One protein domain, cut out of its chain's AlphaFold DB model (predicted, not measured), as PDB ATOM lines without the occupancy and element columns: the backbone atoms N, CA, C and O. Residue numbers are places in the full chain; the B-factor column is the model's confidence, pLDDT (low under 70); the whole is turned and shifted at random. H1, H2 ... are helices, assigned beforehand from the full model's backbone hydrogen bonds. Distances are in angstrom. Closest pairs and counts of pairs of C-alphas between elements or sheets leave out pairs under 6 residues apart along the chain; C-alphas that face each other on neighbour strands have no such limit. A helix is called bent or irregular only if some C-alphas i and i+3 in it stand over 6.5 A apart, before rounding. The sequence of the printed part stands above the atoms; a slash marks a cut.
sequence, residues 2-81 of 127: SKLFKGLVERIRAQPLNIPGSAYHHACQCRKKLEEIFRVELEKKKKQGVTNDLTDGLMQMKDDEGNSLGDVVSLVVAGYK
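AT A GLANCE: This is residues 2 to 81 of the 127 residues of the protein "beta-amyrin 11-oxidase-like" of Ziziphus jujuba (UniProt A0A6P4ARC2). One long straight helix, H2, is the spine of this model, and three shorter helices follow one another along one side of it: H1 packs across its first part, H4 crosses near its middle, and H3 lies near its last part without clearly touching it. H1 and H4 also meet almost at right angles, while residues 47 to 54, the turn from the end of H2 into H3, stick out free. The printed part has 80 residues with four named helices, in the order H1, H2, H3, H4, and no named strand; the class is all helix. The whole is loose, with a radius of gyration of the C-alphas of 14.5 A and spans of 42 by 28 by 21 A.

IN THESE COORDINATES: H2, residues 23 to 48, is the longest helix at 37.6 A, from C-alpha 23 at (121.053, 111.083, 131.977) to C-alpha 48 at (103.409, 84.047, 112.619). H1, residues 2 to 13, begins with C-alpha 2 at (119.345, 104.718, 117.111) and measures 18.5 A. It is neither bent nor irregular, but only just: C-alphas 10 and 13 are 6.3 A apart. H4, residues 72 to 81, measures 15.4 A and ends with C-alpha 81 at (128.084, 100.624, 119.992). H4 is only just irregular, with C-alphas 78 and 81 at 6.6 A. H3, residues 54 to 60, measures 9.9 A.

HOW THE PARTS SIT: H2 touches H1 with its residues 23 to 34 alone. Their closest C-alphas, of Leu 8 and Ala 27, are 4.4 A apart, and they run opposite ways at a steep tilt of 47 degrees. H2 touches H4 with residues 31 to 38 alone, closest at the C-alphas of Glu 35 and Val 73, 6.4 A, at a steep tilt of 62 degrees, opposite ways. H1 touches H4 with residues 5 to 9 alone; the two are about perpendicular at 87 degrees, and their closest C-alphas, of Phe 5 and Val 77, are 6.2 A apart. The helix packing is mostly crossed, meaning that 0 of these 3 touching pairs are at a shallow tilt. H3 is close to H2 but not clearly touching, with the C-alphas of Leu 42 and Thr 55 closest at 7.7 A. H3 and H4 are also close but not clearly touching, with the C-alphas of Leu 58 and Val 72 closest at 6.8 A. H1 and H3 are apart. In H2 and H3 every O i to N i+4 pair is within hydrogen-bond range; in H1 it is 5 of 8 and in H4 5 of 6.

THE WHOLE: The C-alphas farthest apart, of Gln 15 and Gly 49, are 42.5 A from each other. The printed part has no cut. The link from H2 to H3 is tight, that from H1 to H2 short, and that from H3 to H4 long, with 11 residues. The mean pLDDT of the printed part is 80.9; residues 50 to 52, 59, 61 to 63 and 65 to 71 are under 70.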
ATOM      1  N   SER A   2     118.002 104.178 116.764       82.69
ATOM      2  CA  SER A   2     119.345 104.718 117.111       82.69
ATOM      3  C   SER A   2     119.368 105.749 118.263       82.69
ATOM      4  O   SER A   2     120.161 105.607 119.191       82.69
ATOM      5  N   LYS A   3     118.444 106.726 118.289       89.19
ATOM      6  CA  LYS A   3     118.332 107.696 119.405       89.19
ATOM      7  C   LYS A   3     118.065 107.032 120.766       89.19
ATOM      8  O   LYS A   3     118.596 107.487 121.771       89.19
ATOM      9  N   LEU A   4     117.272 105.956 120.794       89.00
ATOM     10  CA  LEU A   4     116.968 105.211 122.022       89.00
ATOM     11  C   LEU A   4     118.186 104.416 122.501       89.00
ATOM     12  O   LEU A   4     118.486 104.424 123.690       89.00
ATOM     13  N   PHE A   5     118.925 103.793 121.577       87.69
ATOM     14  CA  PHE A   5     120.175 103.109 121.907       87.69
ATOM     15  C   PHE A   5     121.232 104.076 122.437       87.69
ATOM     16  O   PHE A   5     121.852 103.799 123.460       87.69
ATOM     17  N   LYS A   6     121.390 105.243 121.800       88.62
ATOM     18  CA  LYS A   6     122.274 106.301 122.298       88.62
ATOM     19  C   LYS A   6     121.892 106.720 123.723       88.62
ATOM     20  O   LYS A   6     122.754 106.699 124.596       88.62
ATOM     21  N   GLY A   7     120.612 107.016 123.963       89.88
ATOM     22  CA  GLY A   7     120.120 107.408 125.287       89.88
ATOM     23  C   GLY A   7     120.319 106.333 126.358       89.88
ATOM     24  O   GLY A   7     120.614 106.656 127.504       89.88
ATOM     25  N   LEU A   8     120.233 105.047 125.999       88.38
ATOM     26  CA  LEU A   8     120.510 103.958 126.937       88.38
ATOM     27  C   LEU A   8     122.006 103.821 127.257       88.38
ATOM     28  O   LEU A   8     122.375 103.607 128.410       88.38
ATOM     29  N   VAL A   9     122.875 103.971 126.255       87.44
ATOM     30  CA  VAL A   9     124.335 103.901 126.424       87.44
ATOM     31  C   VAL A   9     124.867 105.041 127.295       87.44
ATOM     32  O   VAL A   9     125.835 104.851 128.031       87.44
ATOM     33  N   GLU A  10     124.244 106.219 127.248       86.12
ATOM     34  CA  GLU A  10     124.609 107.363 128.094       86.12
ATOM     35  C   GLU A  10     124.519 107.039 129.599       86.12
ATOM     36  O   GLU A  10     125.269 107.613 130.388       86.12
ATOM     37  N   ARG A  11     123.714 106.037 129.994       85.00
ATOM     38  CA  ARG A  11     123.638 105.532 131.377       85.00
ATOM     39  C   ARG A  11     124.971 105.041 131.925       85.00
ATOM     40  O   ARG A  11     125.194 105.160 133.121       85.00
ATOM     41  N   ILE A  12     125.838 104.467 131.084       83.25
ATOM     42  CA  ILE A  12     127.053 103.752 131.528       83.25
ATOM     43  C   ILE A  12     127.961 104.651 132.376       83.25
ATOM     44  O   ILE A  12     128.648 104.168 133.268       83.25
ATOM     45  N   ARG A  13     127.958 105.960 132.104       85.06
ATOM     46  CA  ARG A  13     128.762 106.954 132.828       85.06
ATOM     47  C   ARG A  13     127.924 107.885 133.709       85.06
ATOM     48  O   ARG A  13     128.454 108.866 134.218       85.06
ATOM     49  N   ALA A  14     126.625 107.630 133.846       90.94
ATOM     50  CA  ALA A  14     125.723 108.482 134.608       90.94
ATOM     51  C   ALA A  14     125.675 108.058 136.080       90.94
ATOM     52  O   ALA A  14     125.653 106.867 136.390       90.94
ATOM     53  N   GLN A  15     125.571 109.037 136.980       91.81
ATOM     54  CA  GLN A  15     125.253 108.770 138.380       91.81
ATOM     55  C   GLN A  15     123.864 108.110 138.468       91.81
ATOM     56  O   GLN A  15     122.954 108.572 137.771       91.81
ATOM     57  N   PRO A  16     123.660 107.072 139.303       89.44
ATOM     58  CA  PRO A  16     122.413 106.305 139.359       89.44
ATOM     59  C   PRO A  16     121.281 107.043 140.099       89.44
ATOM     60  O   PRO A  16     120.662 106.516 141.019       89.44
ATOM     61  N   LEU A  17     121.005 108.287 139.704       91.75
ATOM     62  CA  LEU A  17     119.967 109.144 140.269       91.75
ATOM     63  C   LEU A  17     118.813 109.281 139.279       91.75
ATOM     64  O   LEU A  17     118.952 109.888 138.221       91.75
ATOM     65  N   ASN A  18     117.647 108.744 139.631       93.06
ATOM     66  CA  ASN A  18     116.458 108.770 138.778       93.06
ATOM     67  C   ASN A  18     115.644 110.066 138.937       93.06
ATOM     68  O   ASN A  18     114.488 110.039 139.353       93.06
ATOM     69  N   ILE A  19     116.257 111.202 138.610       95.12
ATOM     70  CA  ILE A  19     115.632 112.529 138.710       95.12
ATOM     71  C   ILE A  19     115.331 113.056 137.297       95.12
ATOM     72  O   ILE A  19     116.197 112.918 136.423       95.12
ATOM     73  N   PRO A  20     114.150 113.658 137.036       94.31
ATOM     74  CA  PRO A  20     113.833 114.253 135.739       94.31
ATOM     75  C   PRO A  20     114.945 115.182 135.232       94.31
ATOM     76  O   PRO A  20     115.478 115.994 135.981       94.31
ATOM     77  N   GLY A  21     115.320 115.032 133.960       90.12
ATOM     78  CA  GLY A  21     116.422 115.776 133.332       90.12
ATOM     79  C   GLY A  21     117.807 115.127 133.460       90.12
ATOM     80  O   GLY A  21     118.701 115.466 132.690       90.12
ATOM     81  N   SER A  22     117.998 114.153 134.357       93.88
ATOM     82  CA  SER A  22     119.263 113.409 134.446       93.88
ATOM     83  C   SER A  22     119.446 112.412 133.292       93.88
ATOM     84  O   SER A  22     118.481 111.860 132.753       93.88
ATOM     85  N   ALA A  23     120.708 112.109 132.964       93.56
ATOM     86  CA  ALA A  23     121.053 111.083 131.977       93.56
ATOM     87  C   ALA A  23     120.550 109.686 132.389       93.56
ATOM     88  O   ALA A  23     120.087 108.922 131.543       93.56
ATOM     89  N   TYR A  24     120.571 109.368 133.689       93.19
ATOM     90  CA  TYR A  24     120.044 108.102 134.200       93.19
ATOM     91  C   TYR A  24     118.524 108.006 134.014       93.19
ATOM     92  O   TYR A  24     118.033 107.002 133.498       93.19
ATOM     93  N   HIS A  25     117.780 109.070 134.340       94.44
ATOM     94  CA  HIS A  25     116.337 109.119 134.099       94.44
ATOM     95  C   HIS A  25     116.005 108.974 132.611       94.44
ATOM     96  O   HIS A  25     115.156 108.161 132.246       94.44
ATOM     97  N   HIS A  26     116.702 109.710 131.737       94.44
ATOM     98  CA  HIS A  26     116.524 109.591 130.288       94.44
ATOM     99  C   HIS A  26     116.778 108.156 129.800       94.44
ATOM    100  O   HIS A  26     115.950 107.601 129.075       94.44
ATOM    101  N   ALA A  27     117.851 107.515 130.266       91.81
ATOM    102  CA  ALA A  27     118.158 106.132 129.926       91.81
ATOM    103  C   ALA A  27     117.072 105.144 130.380       91.81
ATOM    104  O   ALA A  27     116.718 104.239 129.621       91.81
ATOM    105  N   CYS A  28     116.494 105.329 131.572       90.75
ATOM    106  CA  CYS A  28     115.350 104.536 132.028       90.75
ATOM    107  C   CYS A  28     114.138 104.690 131.096       90.75
ATOM    108  O   CYS A  28     113.491 103.697 130.767       90.75
ATOM    109  N   GLN A  29     113.847 105.906 130.619       93.62
ATOM    110  CA  GLN A  29     112.764 106.132 129.652       93.62
ATOM    111  C   GLN A  29     113.069 105.500 128.286       93.62
ATOM    112  O   GLN A  29     112.186 104.910 127.663       93.62
ATOM    113  N   CYS A  30     114.316 105.591 127.813       91.69
ATOM    114  CA  CYS A  30     114.748 104.928 126.583       91.69
ATOM    115  C   CYS A  30     114.601 103.409 126.678       91.69
ATOM    116  O   CYS A  30     114.110 102.799 125.731       91.69
ATOM    117  N   ARG A  31     114.971 102.819 127.820       88.00
ATOM    118  CA  ARG A  31     114.825 101.384 128.074       88.00
ATOM    119  C   ARG A  31     113.366 100.943 128.000       88.00
ATOM    120  O   ARG A  31     113.075 100.059 127.210       88.00
ATOM    121  N   LYS A  32     112.451 101.622 128.701       89.38
ATOM    122  CA  LYS A  32     111.007 101.312 128.649       89.38
ATOM    123  C   LYS A  32     110.453 101.338 127.221       89.38
ATOM    124  O   LYS A  32     109.695 100.461 126.826       89.38
ATOM    125  N   LYS A  33     110.851 102.337 126.424       91.25
ATOM    126  CA  LYS A  33     110.438 102.439 125.014       91.25
ATOM    127  C   LYS A  33     111.000 101.301 124.162       91.25
ATOM    128  O   LYS A  33     110.303 100.820 123.278       91.25
ATOM    129  N   LEU A  34     112.252 100.904 124.393       87.50
ATOM    130  CA  LEU A  34     112.861  99.774 123.694       87.50
ATOM    131  C   LEU A  34     112.174  98.464 124.075       87.50
ATOM    132  O   LEU A  34     111.772  97.737 123.177       87.50
ATOM    133  N   GLU A  35     111.981  98.202 125.368       84.88
ATOM    134  CA  GLU A  35     111.276  97.015 125.867       84.88
ATOM    135  C   GLU A  35     109.893  96.876 125.215       84.88
ATOM    136  O   GLU A  35     109.559  95.797 124.735       84.88
ATOM    137  N   GLU A  36     109.133  97.967 125.083       88.06
ATOM    138  CA  GLU A  36     107.829  97.936 124.408       88.06
ATOM    139  C   GLU A  36     107.937  97.641 122.901       88.06
ATOM    140  O   GLU A  36     107.177  96.829 122.375       88.06
ATOM    141  N   ILE A  37     108.902  98.241 122.194       88.06
ATOM    142  CA  ILE A  37     109.134  97.957 120.765       88.06
ATOM    143  C   ILE A  37     109.479  96.480 120.560       88.06
ATOM    144  O   ILE A  37     108.895  95.825 119.697       88.06
ATOM    145  N   PHE A  38     110.412  95.951 121.355       82.44
ATOM    146  CA  PHE A  38     110.808  94.548 121.275       82.44
ATOM    147  C   PHE A  38     109.648  93.628 121.641       82.44
ATOM    148  O   PHE A  38     109.416  92.654 120.936       82.44
ATOM    149  N   ARG A  39     108.867  93.959 122.672       82.19
ATOM    150  CA  ARG A  39     107.670  93.198 123.040       82.19
ATOM    151  C   ARG A  39     106.683  93.103 121.879       82.19
ATOM    152  O   ARG A  39     106.253  92.003 121.549       82.19
ATOM    153  N   VAL A  40     106.337  94.225 121.246       86.56
ATOM    154  CA  VAL A  40     105.407  94.239 120.105       86.56
ATOM    155  C   VAL A  40     105.935  93.384 118.953       86.56
ATOM    156  O   VAL A  40     105.166  92.642 118.341       86.56
ATOM    157  N   GLU A  41     107.232  93.464 118.662       83.19
ATOM    158  CA  GLU A  41     107.842  92.701 117.574       83.19
ATOM    159  C   GLU A  41     107.879  91.195 117.870       83.19
ATOM    160  O   GLU A  41     107.524  90.383 117.016       83.19
ATOM    161  N   LEU A  42     108.211  90.814 119.105       77.50
ATOM    162  CA  LEU A  42     108.218  89.419 119.545       77.50
ATOM    163  C   LEU A  42     106.808  88.813 119.544       77.50
ATOM    164  O   LEU A  42     106.615  87.689 119.089       77.50
ATOM    165  N   GLU A  43     105.794  89.556 119.992       80.62
ATOM    166  CA  GLU A  43     104.402  89.087 119.968       80.62
ATOM    167  C   GLU A  43     103.852  88.941 118.543       80.62
ATOM    168  O   GLU A  43     103.054  88.041 118.273       80.62
ATOM    169  N   LYS A  44     104.292  89.786 117.599       83.50
ATOM    170  CA  LYS A  44     103.981  89.602 116.174       83.50
ATOM    171  C   LYS A  44     104.597  88.316 115.631       83.50
ATOM    172  O   LYS A  44     103.891  87.568 114.959       83.50
ATOM    173  N   LYS A  45     105.865  88.043 115.953       76.44
ATOM    174  CA  LYS A  45     106.554  86.820 115.521       76.44
ATOM    175  C   LYS A  45     105.882  85.560 116.052       76.44
ATOM    176  O   LYS A  45     105.547  84.688 115.263       76.44
ATOM    177  N   LYS A  46     105.541  85.515 117.344       74.50
ATOM    178  CA  LYS A  46     104.813  84.374 117.939       74.50
ATOM    179  C   LYS A  46     103.521  84.028 117.192       74.50
ATOM    180  O   LYS A  46     103.187  82.856 117.057       74.50
ATOM    181  N   LYS A  47     102.797  85.035 116.688       80.62
ATOM    182  CA  LYS A  47     101.560  84.838 115.911       80.62
ATOM    183  C   LYS A  47     101.805  84.328 114.488       80.62
ATOM    184  O   LYS A  47     100.886  83.776 113.893       80.62
ATOM    185  N   GLN A  48     103.004  84.524 113.945       77.94
ATOM    186  CA  GLN A  48     103.409  84.047 112.619       77.94
ATOM    187  C   GLN A  48     103.969  82.612 112.648       77.94
ATOM    188  O   GLN A  48     104.208  82.040 111.587       77.94
ATOM    189  N   GLY A  49     104.113  82.010 113.837       70.69
ATOM    190  CA  GLY A  49     104.691  80.679 114.048       70.69
ATOM    191  C   GLY A  49     106.124  80.741 114.587       70.69
ATOM    192  O   GLY A  49     106.717  81.813 114.667       70.69
ATOM    193  N   VAL A  50     106.675  79.590 114.988       63.12
ATOM    194  CA  VAL A  50     108.063  79.496 115.476       63.12
ATOM    195  C   VAL A  50     109.020  79.783 114.322       63.12
ATOM    196  O   VAL A  50     108.978  79.115 113.288       63.12
ATOM    197  N   THR A  51     109.897  80.761 114.513       63.12
ATOM    198  CA  THR A  51     110.961  81.114 113.574       63.12
ATOM    199  C   THR A  51     112.274  80.609 114.151       63.12
ATOM    200  O   THR A  51     112.667  81.039 115.218       63.12
ATOM    201  N   ASN A  52     113.007  79.709 113.490       67.81
ATOM    202  CA  ASN A  52     114.304  79.247 114.017       67.81
ATOM    203  C   ASN A  52     115.404  80.318 113.826       67.81
ATOM    204  O   ASN A  52     116.378  80.112 113.104       67.81
ATOM    205  N   ASP A  53     115.185  81.503 114.392       73.19
ATOM    206  CA  ASP A  53     115.971  82.711 114.207       73.19
ATOM    207  C   ASP A  53     116.590  83.201 115.523       73.19
ATOM    208  O   ASP A  53     116.342  82.677 116.612       73.19
ATOM    209  N   LEU A  54     117.433  84.229 115.418       73.69
ATOM    210  CA  LEU A  54     118.152  84.791 116.557       73.69
ATOM    211  C   LEU A  54     117.210  85.222 117.694       73.69
ATOM    212  O   LEU A  54     117.567  85.075 118.856       73.69
ATOM    213  N   THR A  55     116.023  85.753 117.390       72.31
ATOM    214  CA  THR A  55     115.104  86.223 118.436       72.31
ATOM    215  C   THR A  55     114.504  85.072 119.229       72.31
ATOM    216  O   THR A  55     114.422  85.178 120.453       72.31
ATOM    217  N   ASP A  56     114.183  83.957 118.575       73.12
ATOM    218  CA  ASP A  56     113.693  82.759 119.259       73.12
ATOM    219  C   ASP A  56     114.807  82.083 120.062       73.12
ATOM    220  O   ASP A  56     114.573  81.684 121.204       73.12
ATOM    221  N   GLY A  57     116.034  82.045 119.530       75.19
ATOM    222  CA  GLY A  57     117.206  81.579 120.272       75.19
ATOM    223  C   GLY A  57     117.447  82.397 121.543       75.19
ATOM    224  O   GLY A  57     117.592  81.834 122.624       75.19
ATOM    225  N   LEU A  58     117.409  83.729 121.444       72.94
ATOM    226  CA  LEU A  58     117.598  84.623 122.591       72.94
ATOM    227  C   LEU A  58     116.473  84.530 123.626       72.94
ATOM    228  O   LEU A  58     116.745  84.611 124.819       72.94
ATOM    229  N   MET A  59     115.220  84.330 123.203       69.44
ATOM    230  CA  MET A  59     114.107  84.096 124.134       69.44
ATOM    231  C   MET A  59     114.219  82.759 124.876       69.44
ATOM    232  O   MET A  59     113.714  82.636 125.991       69.44
ATOM    233  N   GLN A  60     114.836  81.752 124.254       71.12
ATOM    234  CA  GLN A  60     115.006  80.417 124.831       71.12
ATOM    235  C   GLN A  60     116.248  80.298 125.719       71.12
ATOM    236  O   GLN A  60     116.309  79.381 126.540       71.12
ATOM    237  N   MET A  61     117.217  81.213 125.595       68.56
ATOM    238  CA  MET A  61     118.394  81.223 126.459       68.56
ATOM    239  C   MET A  61     117.993  81.484 127.909       68.56
ATOM    240  O   MET A  61     117.312  82.461 128.236       68.56
ATOM    241  N   LYS A  62     118.463  80.600 128.783       66.75
ATOM    242  CA  LYS A  62     118.353  80.712 130.232       66.75
ATOM    243  C   LYS A  62     119.740  80.568 130.842       66.75
ATOM    244  O   LYS A  62     120.576  79.873 130.267       66.75
ATOM    245  N   ASP A  63     119.987  81.256 131.947       66.75
ATOM    246  CA  ASP A  63     121.178  81.022 132.761       66.75
ATOM    247  C   ASP A  63     121.067  79.698 133.528       66.75
ATOM    248  O   ASP A  63     120.044  79.007 133.468       66.75
ATOM    249  N   ASP A  64     122.137  79.332 134.234       72.25
ATOM    250  CA  ASP A  64     122.216  78.093 135.018       72.25
ATOM    251  C   ASP A  64     121.150  78.031 136.133       72.25
ATOM    252  O   ASP A  64     120.820  76.955 136.630       72.25
ATOM    253  N   GLU A  65     120.570  79.179 136.494       68.38
ATOM    254  CA  GLU A  65     119.484  79.324 137.467       68.38
ATOM    255  C   GLU A  65     118.089  79.261 136.812       68.38
ATOM    256  O   GLU A  65     117.064  79.317 137.494       68.38
ATOM    257  N   GLY A  66     118.017  79.103 135.486       59.62
ATOM    258  CA  GLY A  66     116.772  79.011 134.728       59.62
ATOM    259  C   GLY A  66     116.093  80.358 134.467       59.62
ATOM    260  O   GLY A  66     114.995  80.381 133.889       59.62
ATOM    261  N   ASN A  67     116.723  81.473 134.843       58.62
ATOM    262  CA  ASN A  67     116.249  82.804 134.498       58.62
ATOM    263  C   ASN A  67     116.543  83.051 133.022       58.62
ATOM    264  O   ASN A  67     117.595  82.671 132.519       58.62
ATOM    265  N   SER A  68     115.623  83.699 132.303       62.31
ATOM    266  CA  SER A  68     115.912  84.119 130.927       62.31
ATOM    267  C   SER A  68     117.200  84.944 130.916       62.31
ATOM    268  O   SER A  68     117.337  85.875 131.715       62.31
ATOM    269  N   LEU A  69     118.139  84.562 130.046       52.97
ATOM    270  CA  LEU A  69     119.516  85.048 129.996       52.97
ATOM    271  C   LEU A  69     119.547  86.499 129.495       52.97
ATOM    272  O   LEU A  69     119.945  86.777 128.374       52.97
ATOM    273  N   GLY A  70     119.086  87.428 130.329       55.19
ATOM    274  CA  GLY A  70     119.139  88.864 130.104       55.19
ATOM    275  C   GLY A  70     118.246  89.370 128.968       55.19
ATOM    276  O   GLY A  70     118.438  89.075 127.797       55.19
ATOM    277  N   ASP A  71     117.305  90.239 129.333       69.75
ATOM    278  CA  ASP A  71     116.722  91.309 128.516       69.75
ATOM    279  C   ASP A  71     117.322  91.453 127.094       69.75
ATOM    280  O   ASP A  71     118.392  92.043 126.928       69.75
ATOM    281  N   VAL A  72     116.621  90.946 126.066       73.75
ATOM    282  CA  VAL A  72     116.994  91.037 124.631       73.75
ATOM    283  C   VAL A  72     117.443  92.452 124.250       73.75
ATOM    284  O   VAL A  72     118.360  92.631 123.444       73.75
ATOM    285  N   VAL A  73     116.849  93.474 124.877       76.00
ATOM    286  CA  VAL A  73     117.243  94.874 124.703       76.00
ATOM    287  C   VAL A  73     118.708  95.083 125.075       76.00
ATOM    288  O   VAL A  73     119.447  95.708 124.320       76.00
ATOM    289  N   SER A  74     119.145  94.553 126.215       77.94
ATOM    290  CA  SER A  74     120.510  94.694 126.722       77.94
ATOM    291  C   SER A  74     121.538  94.045 125.791       77.94
ATOM    292  O   SER A  74     122.557  94.676 125.505       77.94
ATOM    293  N   LEU A  75     121.257  92.858 125.238       79.94
ATOM    294  CA  LEU A  75     122.164  92.207 124.286       79.94
ATOM    295  C   LEU A  75     122.278  92.989 122.968       79.94
ATOM    296  O   LEU A  75     123.383  93.265 122.497       79.94
ATOM    297  N   VAL A  76     121.146  93.407 122.395       81.69
ATOM    298  CA  VAL A  76     121.145  94.188 121.146       81.69
ATOM    299  C   VAL A  76     121.868  95.526 121.339       81.69
ATOM    300  O   VAL A  76     122.623  95.969 120.472       81.69
ATOM    301  N   VAL A  77     121.696  96.163 122.499       81.25
ATOM    302  CA  VAL A  77     122.395  97.409 122.848       81.25
ATOM    303  C   VAL A  77     123.898  97.188 123.000       81.25
ATOM    304  O   VAL A  77     124.677  98.025 122.535       81.25
ATOM    305  N   ALA A  78     124.312  96.080 123.622       82.69
ATOM    306  CA  ALA A  78     125.719  95.746 123.814       82.69
ATOM    307  C   ALA A  78     126.458  95.597 122.474       82.69
ATOM    308  O   ALA A  78     127.568  96.117 122.327       82.69
ATOM    309  N   GLY A  79     125.820  94.965 121.483       84.69
ATOM    310  CA  GLY A  79     126.366  94.820 120.131       84.69
ATOM    311  C   GLY A  79     126.331  96.101 119.289       84.69
ATOM    312  O   GLY A  79     127.105  96.235 118.345       84.69
ATOM    313  N   TYR A  80     125.474  97.075 119.614       85.12
ATOM    314  CA  TYR A  80     125.307  98.264 118.774       85.12
ATOM    315  C   TYR A  80     126.553  99.156 118.760       85.12
ATOM    316  O   TYR A  80     127.107  99.443 117.698       85.12
ATOM    317  N   LYS A  81     127.003  99.624 119.931       84.25
ATOM    318  CA  LYS A  81     128.084 100.624 119.992       84.25
ATOM    319  C   LYS A  81     129.461 100.020 119.724       84.25
ATOM    320  O   LYS A  81     130.272 100.667 119.070       84.25
TER     321      LYS A  81